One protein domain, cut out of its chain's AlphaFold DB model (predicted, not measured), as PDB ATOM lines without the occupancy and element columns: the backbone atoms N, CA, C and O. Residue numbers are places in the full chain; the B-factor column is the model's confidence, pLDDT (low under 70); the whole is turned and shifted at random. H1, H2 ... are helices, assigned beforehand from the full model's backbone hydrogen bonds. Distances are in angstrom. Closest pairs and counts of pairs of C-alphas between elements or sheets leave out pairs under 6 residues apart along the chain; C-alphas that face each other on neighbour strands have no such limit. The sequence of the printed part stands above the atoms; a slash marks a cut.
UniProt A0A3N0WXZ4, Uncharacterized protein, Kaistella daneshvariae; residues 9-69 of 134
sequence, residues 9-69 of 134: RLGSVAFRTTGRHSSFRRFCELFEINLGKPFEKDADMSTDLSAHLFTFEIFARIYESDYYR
ATOM      1  N   ARG A   9     -86.687  15.797  53.140       89.94
ATOM      2  CA  ARG A   9     -85.494  16.274  52.428       89.94
ATOM      3  C   ARG A   9     -85.867  17.334  51.400       89.94
ATOM      4  O   ARG A   9     -86.811  17.146  50.626       89.94
ATOM      5  N   LEU A  10     -85.076  18.402  51.321       88.50
ATOM      6  CA  LEU A  10     -85.303  19.495  50.375       88.50
ATOM      7  C   LEU A  10     -85.384  19.009  48.924       88.50
ATOM      8  O   LEU A  10     -86.218  19.497  48.166       88.50
ATOM      9  N   GLY A  11     -84.588  18.008  48.541       88.19
ATOM     10  CA  GLY A  11     -84.685  17.439  47.199       88.19
ATOM     11  C   GLY A  11     -85.989  16.723  46.884       88.19
ATOM     12  O   GLY A  11     -86.464  16.806  45.753       88.19
ATOM     13  N   SER A  12     -86.612  16.087  47.872       90.19
ATOM     14  CA  SER A  12     -87.935  15.482  47.700       90.19
ATOM     15  C   SER A  12     -89.007  16.551  47.508       90.19
ATOM     16  O   SER A  12     -89.890  16.383  46.668       90.19
ATOM     17  N   VAL A  13     -88.908  17.663  48.240       91.12
ATOM     18  CA  VAL A  13     -89.823  18.801  48.079       91.12
ATOM     19  C   VAL A  13     -89.646  19.432  46.699       91.12
ATOM     20  O   VAL A  13     -90.611  19.509  45.947       91.12
ATOM     21  N   ALA A  14     -88.408  19.769  46.321       91.75
ATOM     22  CA  ALA A  14     -88.077  20.369  45.028       91.75
ATOM     23  C   ALA A  14     -88.561  19.530  43.836       91.75
ATOM     24  O   ALA A  14     -89.106  20.066  42.874       91.75
ATOM     25  N   PHE A  15     -88.384  18.206  43.897       91.75
ATOM     26  CA  PHE A  15     -88.839  17.305  42.841       91.75
ATOM     27  C   PHE A  15     -90.366  17.293  42.706       91.75
ATOM     28  O   PHE A  15     -90.891  17.290  41.595       91.75
ATOM     29  N   ARG A  16     -91.094  17.311  43.827       91.25
ATOM     30  CA  ARG A  16     -92.563  17.265  43.823       91.25
ATOM     31  C   ARG A  16     -93.213  18.585  43.403       91.25
ATOM     32  O   ARG A  16     -94.309  18.547  42.836       91.25
ATOM     33  N   THR A  17     -92.561  19.712  43.687       92.44
ATOM     34  CA  THR A  17     -93.084  21.053  43.395       92.44
ATOM     35  C   THR A  17     -92.664  21.547  42.017       92.44
ATOM     36  O   THR A  17     -93.527  21.812  41.195       92.44
ATOM     37  N   THR A  18     -91.369  21.647  41.729       90.94
ATOM     38  CA  THR A  18     -90.866  22.281  40.499       90.94
ATOM     39  C   THR A  18     -89.973  21.360  39.683       90.94
ATOM     40  O   THR A  18     -89.125  21.880  38.959       90.94
ATOM     41  N   GLY A  19     -90.043  20.036  39.887       88.56
ATOM     42  CA  GLY A  19     -89.351  18.995  39.107       88.56
ATOM     43  C   GLY A  19     -87.815  18.991  39.171       88.56
ATOM     44  O   GLY A  19     -87.172  17.960  38.967       88.56
ATOM     45  N   ARG A  20     -87.199  20.136  39.466       88.56
ATOM     46  CA  ARG A  20     -85.777  20.446  39.382       88.56
ATOM     47  C   ARG A  20     -85.388  21.351  40.545       88.56
ATOM     48  O   ARG A  20     -86.084  22.298  40.900       88.56
ATOM     49  N   HIS A  21     -84.201  21.108  41.088       88.31
ATOM     50  CA  HIS A  21     -83.656  21.904  42.187       88.31
ATOM     51  C   HIS A  21     -83.430  23.375  41.832       88.31
ATOM     52  O   HIS A  21     -83.639  24.246  42.670       88.31
ATOM     53  N   SER A  22     -82.977  23.668  40.613       90.25
ATOM     54  CA  SER A  22     -82.641  25.038  40.224       90.25
ATOM     55  C   SER A  22     -83.878  25.923  40.080       90.25
ATOM     56  O   SER A  22     -83.863  27.048  40.571       90.25
ATOM     57  N   SER A  23     -84.962  25.422  39.480       92.44
ATOM     58  CA  SER A  23     -86.246  26.134  39.446       92.44
ATOM     59  C   SER A  23     -86.846  26.271  40.841       92.44
ATOM     60  O   SER A  23     -87.345  27.347  41.154       92.44
ATOM     61  N   PHE A  24     -86.717  25.252  41.700       94.75
ATOM     62  CA  PHE A  24     -87.191  25.320  43.087       94.75
ATOM     63  C   PHE A  24     -86.493  26.435  43.866       94.75
ATOM     64  O   PHE A  24     -87.132  27.219  44.563       94.75
ATOM     65  N   ARG A  25     -85.170  26.548  43.706       93.62
ATOM     66  CA  ARG A  25     -84.384  27.620  44.318       93.62
ATOM     67  C   ARG A  25     -84.861  28.990  43.862       93.62
ATOM     68  O   ARG A  25     -85.139  29.841  44.697       93.62
ATOM     69  N   ARG A  26     -84.992  29.185  42.546       94.56
ATOM     70  CA  ARG A  26     -85.467  30.448  41.964       94.56
ATOM     71  C   ARG A  26     -86.878  30.800  42.424       94.56
ATOM     72  O   ARG A  26     -87.140  31.961  42.703       94.56
ATOM     73  N   PHE A  27     -87.750  29.803  42.535       96.00
ATOM     74  CA  PHE A  27     -89.092  29.955  43.082       96.00
ATOM     75  C   PHE A  27     -89.045  30.486  44.521       96.00
ATOM     76  O   PHE A  27     -89.655  31.508  44.819       96.00
ATOM     77  N   CYS A  28     -88.260  29.844  45.392       95.00
ATOM     78  CA  CYS A  28     -88.117  30.275  46.783       95.00
ATOM     79  C   CYS A  28     -87.506  31.678  46.898       95.00
ATOM     80  O   CYS A  28     -87.981  32.481  47.692       95.00
ATOM     81  N   GLU A  29     -86.485  31.989  46.091       93.94
ATOM     82  CA  GLU A  29     -85.857  33.317  46.038       93.94
ATOM     83  C   GLU A  29     -86.859  34.396  45.599       93.94
ATOM     84  O   GLU A  29     -86.968  35.434  46.247       93.94
ATOM     85  N   LEU A  30     -87.621  34.149  44.528       95.50
ATOM     86  CA  LEU A  30     -88.575  35.116  43.982       95.50
ATOM     87  C   LEU A  30     -89.710  35.434  44.965       95.50
ATOM     88  O   LEU A  30     -90.123  36.591  45.080       95.50
ATOM     89  N   PHE A  31     -90.217  34.414  45.653       96.38
ATOM     90  CA  PHE A  31     -91.361  34.534  46.558       96.38
ATOM     91  C   PHE A  31     -90.969  34.647  48.030       96.38
ATOM     92  O   PHE A  31     -91.833  34.532  48.891       96.38
ATOM     93  N   GLU A  32     -89.691  34.914  48.323       94.75
ATOM     94  CA  GLU A  32     -89.197  35.172  49.683       94.75
ATOM     95  C   GLU A  32     -89.537  34.035  50.663       94.75
ATOM     96  O   GLU A  32     -89.960  34.253  51.798       94.75
ATOM     97  N   ILE A  33     -89.361  32.795  50.207       94.31
ATOM     98  CA  ILE A  33     -89.533  31.592  51.020       94.31
ATOM     99  C   ILE A  33     -88.210  31.309  51.724       94.31
ATOM    100  O   ILE A  33     -87.254  30.798  51.129       94.31
ATOM    101  N   ASN A  34     -88.151  31.644  53.007       90.81
ATOM    102  CA  ASN A  34     -87.001  31.398  53.854       90.81
ATOM    103  C   ASN A  34     -86.890  29.907  54.187       90.81
ATOM    104  O   ASN A  34     -87.711  29.334  54.901       90.81
ATOM    105  N   LEU A  35     -85.837  29.268  53.681       86.19
ATOM    106  CA  LEU A  35     -85.585  27.846  53.913       86.19
ATOM    107  C   LEU A  35     -84.898  27.566  55.259       86.19
ATOM    108  O   LEU A  35     -84.714  26.398  55.610       86.19
ATOM    109  N   GLY A  36     -84.467  28.612  55.977       78.81
ATOM    110  CA  GLY A  36     -83.772  28.529  57.267       78.81
ATOM    111  C   GLY A  36     -82.368  27.915  57.210       78.81
ATOM    112  O   GLY A  36     -81.709  27.790  58.238       78.81
ATOM    113  N   LYS A  37     -81.901  27.512  56.024       79.12
ATOM    114  CA  LYS A  37     -80.616  26.840  55.798       79.12
ATOM    115  C   LYS A  37     -80.140  27.027  54.354       79.12
ATOM    116  O   LYS A  37     -80.953  27.369  53.488       79.12
ATOM    117  N   PRO A  38     -78.850  26.777  54.073       80.88
ATOM    118  CA  PRO A  38     -78.334  26.753  52.712       80.88
ATOM    119  C   PRO A  38     -79.140  25.817  51.803       80.88
ATOM    120  O   PRO A  38     -79.667  24.787  52.233       80.88
ATOM    121  N   PHE A  39     -79.235  26.186  50.526       80.06
ATOM    122  CA  PHE A  39     -79.948  25.399  49.524       80.06
ATOM    123  C   PHE A  39     -79.130  24.156  49.143       80.06
ATOM    124  O   PHE A  39     -78.421  24.138  48.138       80.06
ATOM    125  N   GLU A  40     -79.236  23.114  49.963       85.44
ATOM    126  CA  GLU A  40     -78.566  21.827  49.779       85.44
ATOM    127  C   GLU A  40     -79.591  20.702  49.648       85.44
ATOM    128  O   GLU A  40     -80.601  20.664  50.354       85.44
ATOM    129  N   LYS A  41     -79.345  19.773  48.719       77.12
ATOM    130  CA  LYS A  41     -80.318  18.738  48.348       77.12
ATOM    131  C   LYS A  41     -80.715  17.835  49.514       77.12
ATOM    132  O   LYS A  41     -81.892  17.492  49.640       77.12
ATOM    133  N   ASP A  42     -79.739  17.490  50.341       84.62
ATOM    134  CA  ASP A  42     -79.903  16.585  51.476       84.62
ATOM    135  C   ASP A  42     -80.269  17.315  52.770       84.62
ATOM    136  O   ASP A  42     -80.459  16.672  53.796       84.62
ATOM    137  N   ALA A  43     -80.421  18.643  52.736       87.12
ATOM    138  CA  ALA A  43     -80.796  19.391  53.921       87.12
ATOM    139  C   ALA A  43     -82.246  19.085  54.328       87.12
ATOM    140  O   ALA A  43     -83.182  19.192  53.523       87.12
ATOM    141  N   ASP A  44     -82.449  18.854  55.622       88.31
ATOM    142  CA  ASP A  44     -83.750  18.542  56.220       88.31
ATOM    143  C   ASP A  44     -84.644  19.765  56.347       88.31
ATOM    144  O   ASP A  44     -84.240  20.786  56.899       88.31
ATOM    145  N   MET A  45     -85.843  19.700  55.784       87.56
ATOM    146  CA  MET A  45     -86.837  20.762  55.834       87.56
ATOM    147  C   MET A  45     -87.815  20.504  56.976       87.56
ATOM    148  O   MET A  45     -88.253  19.366  57.179       87.56
ATOM    149  N   SER A  46     -88.173  21.565  57.705       88.75
ATOM    150  CA  SER A  46     -89.198  21.467  58.740       88.75
ATOM    151  C   SER A  46     -90.530  21.027  58.127       88.75
ATOM    152  O   SER A  46     -90.833  21.314  56.961       88.75
ATOM    153  N   THR A  47     -91.336  20.316  58.913       89.06
ATOM    154  CA  THR A  47     -92.660  19.855  58.479       89.06
ATOM    155  C   THR A  47     -93.559  21.029  58.090       89.06
ATOM    156  O   THR A  47     -94.252  20.945  57.082       89.06
ATOM    157  N   ASP A  48     -93.495  22.138  58.831       91.38
ATOM    158  CA  ASP A  48     -94.364  23.302  58.624       91.38
ATOM    159  C   ASP A  48     -94.025  24.025  57.301       91.38
ATOM    160  O   ASP A  48     -94.923  24.330  56.516       91.38
ATOM    161  N   LEU A  49     -92.734  24.206  56.991       91.75
ATOM    162  CA  LEU A  49     -92.285  24.757  55.705       91.75
ATOM    163  C   LEU A  49     -92.616  23.813  54.541       91.75
ATOM    164  O   LEU A  49     -93.067  24.250  53.482       91.75
ATOM    165  N   SER A  50     -92.424  22.506  54.735       91.88
ATOM    166  CA  SER A  50     -92.762  21.505  53.716       91.88
ATOM    167  C   SER A  50     -94.259  21.522  53.403       91.88
ATOM    168  O   SER A  50     -94.644  21.489  52.236       91.88
ATOM    169  N   ALA A  51     -95.105  21.612  54.434       92.75
ATOM    170  CA  ALA A  51     -96.552  21.706  54.285       92.75
ATOM    171  C   ALA A  51     -96.960  22.972  53.520       92.75
ATOM    172  O   ALA A  51     -97.716  22.860  52.559       92.75
ATOM    173  N   HIS A  52     -96.396  24.136  53.869       94.44
ATOM    174  CA  HIS A  52     -96.616  25.395  53.142       94.44
ATOM    175  C   HIS A  52     -96.291  25.261  51.649       94.44
ATOM    176  O   HIS A  52     -97.093  25.614  50.788       94.44
ATOM    177  N   LEU A  53     -95.143  24.670  51.321       94.44
ATOM    178  CA  LEU A  53     -94.733  24.451  49.933       94.44
ATOM    179  C   LEU A  53     -95.649  23.481  49.179       94.44
ATOM    180  O   LEU A  53     -95.890  23.672  47.986       94.44
ATOM    181  N   PHE A  54     -96.181  22.462  49.857       94.69
ATOM    182  CA  PHE A  54     -97.150  21.545  49.258       94.69
ATOM    183  C   PHE A  54     -98.532  22.178  49.077       94.69
ATOM    184  O   PHE A  54     -99.197  21.867  48.091       94.69
ATOM    185  N   THR A  55     -98.945  23.111  49.939       95.94
ATOM    186  CA  THR A  55    -100.177  23.894  49.739       95.94
ATOM    187  C   THR A  55    -100.163  24.632  48.399       95.94
ATOM    188  O   THR A  55    -101.197  24.729  47.740       95.94
ATOM    189  N   PHE A  56     -98.992  25.090  47.956       95.75
ATOM    190  CA  PHE A  56     -98.825  25.837  46.708       95.75
ATOM    191  C   PHE A  56     -98.130  25.037  45.599       95.75
ATOM    192  O   PHE A  56     -97.601  25.624  44.651       95.75
ATOM    193  N   GLU A  57     -98.153  23.699  45.661       95.38
ATOM    194  CA  GLU A  57     -97.426  22.859  44.697       95.38
ATOM    195  C   GLU A  57     -97.870  23.101  43.248       95.38
ATOM    196  O   GLU A  57     -97.042  23.126  42.339       95.38
ATOM    197  N   ILE A  58     -99.166  23.337  43.022       95.25
ATOM    198  CA  ILE A  58     -99.708  23.602  41.685       95.25
ATOM    199  C   ILE A  58     -99.123  24.904  41.139       95.25
ATOM    200  O   ILE A  58     -98.694  24.954  39.988       95.25
ATOM    201  N   PHE A  59     -99.054  25.940  41.973       96.44
ATOM    202  CA  PHE A  59     -98.471  27.216  41.583       96.44
ATOM    203  C   PHE A  59     -96.981  27.056  41.254       96.44
ATOM    204  O   PHE A  59     -96.521  27.547  40.225       96.44
ATOM    205  N   ALA A  60     -96.237  26.294  42.061       96.56
ATOM    206  CA  ALA A  60     -94.832  25.991  41.804       96.56
ATOM    207  C   ALA A  60     -94.622  25.251  40.463       96.56
ATOM    208  O   ALA A  60     -93.697  25.573  39.715       96.56
ATOM    209  N   ARG A  61     -95.520  24.323  40.100       95.75
ATOM    210  CA  ARG A  61     -95.498  23.642  38.790       95.75
ATOM    211  C   ARG A  61     -95.802  24.582  37.630       95.75
ATOM    212  O   ARG A  61     -95.159  24.490  36.585       95.75
ATOM    213  N   ILE A  62     -96.761  25.494  37.795       96.19
ATOM    214  CA  ILE A  62     -97.063  26.514  36.779       96.19
ATOM    215  C   ILE A  62     -95.854  27.437  36.602       96.19
ATOM    216  O   ILE A  62     -95.464  27.709  35.468       96.19
ATOM    217  N   TYR A  63     -95.225  27.855  37.703       97.06
ATOM    218  CA  TYR A  63     -93.980  28.616  37.678       97.06
ATOM    219  C   TYR A  63     -92.874  27.880  36.915       97.06
ATOM    220  O   TYR A  63     -92.229  28.480  36.059       97.06
ATOM    221  N   GLU A  64     -92.658  26.587  37.184       96.38
ATOM    222  CA  GLU A  64     -91.655  25.796  36.464       96.38
ATOM    223  C   GLU A  64     -91.962  25.749  34.962       96.38
ATOM    224  O   GLU A  64     -91.086  26.035  34.144       96.38
ATOM    225  N   SER A  65     -93.202  25.410  34.604       95.38
ATOM    226  CA  SER A  65     -93.644  25.322  33.211       95.38
ATOM    227  C   SER A  65     -93.435  26.646  32.478       95.38
ATOM    228  O   SER A  65     -92.845  26.671  31.400       95.38
ATOM    229  N   ASP A  66     -93.823  27.761  33.100       96.25
ATOM    230  CA  ASP A  66     -93.566  29.095  32.574       96.25
ATOM    231  C   ASP A  66     -92.061  29.361  32.411       96.25
ATOM    232  O   ASP A  66     -91.629  29.810  31.350       96.25
ATOM    233  N   TYR A  67     -91.247  29.057  33.422       95.62
ATOM    234  CA  TYR A  67     -89.809  29.333  33.425       95.62
ATOM    235  C   TYR A  67     -89.046  28.586  32.320       95.62
ATOM    236  O   TYR A  67     -88.094  29.131  31.764       95.62
ATOM    237  N   TYR A  68     -89.443  27.358  31.973       94.56
ATOM    238  CA  TYR A  68     -88.776  26.557  30.933       94.56
ATOM    239  C   TYR A  68     -89.421  26.650  29.545       94.56
ATOM    240  O   TYR A  68     -88.892  26.054  28.600       94.56
ATOM    241  N   ARG A  69     -90.523  27.386  29.401       93.12
ATOM    242  CA  ARG A  69     -91.202  27.598  28.123       93.12
ATOM    243  C   ARG A  69     -90.563  28.756  27.355       93.12
ATOM    244  O   ARG A  69     -90.324  29.820  27.921       93.12
TER     245      ARG A  69
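Overview. This is residues 9 to 69 of the 134 residues of an uncharacterized protein of Kaistella daneshvariae (UniProt A0A3N0WXZ4). Four short helices form a small cluster: the longest, H4, has its first residues at the end of H1 and packs on H2, with H1, H2 and H4 each about perpendicular to the other two, and H3 lies side by side with H1. A long loop, residues 31 to 46, leads from the end of H2 back to the start of H3. The printed part has 61 residues with four named helices, in the order H1, H2, H3, H4, and no named strand; the class is all helix. The whole is compact, with a radius of gyration of the C-alphas of 10.4 A and spans of 30 by 20 by 20 A.

Along the chain. H4, residues 57 to 68, measures 16.7 A from first to last C-alpha and ends with C-alpha 68 at (-88.776, 26.557, 30.933). H1, residues 10 to 18, begins with C-alpha 10 at (-85.303, 19.495, 50.375) and measures 11.7 A. H2, residues 21 to 30, measures 14.2 A. H3, residues 47 to 55, measures 12.2 A.

Arrangement. H1 is the hub. H4 touches it about perpendicular, at 74 degrees; the closest C-alphas, of Thr 17 and Glu 57, are 4.9 A apart. H3 touches H1 at a shallow tilt of 12 degrees, the same way; the closest C-alphas, of Val 13 and Ser 50, are 6.9 A apart. H2 and H4 touch at 76 degrees, about perpendicular; the closest C-alphas, of Ser 23 and Glu 64, are 6.2 A apart. H1 and H2 touch only at the corner, at 78 degrees; the closest C-alphas, of Ala 14 and Phe 24, are 5.4 A apart. H3 and H4 meet only through their link; H2 and H3 are apart. In H1, H2, H3 and H4 every O i to N i+4 pair is within hydrogen-bond range.

Size, cuts and confidence. The two C-alphas farthest apart, of Thr 47 and Arg 69, are 31.4 A apart. The printed part has no cut. The link H2 to H3, 16 residues, is long; the links H1 to H2 and H3 to H4 are tight. The mean pLDDT of the printed part is 91.4, and no printed residue is under 70.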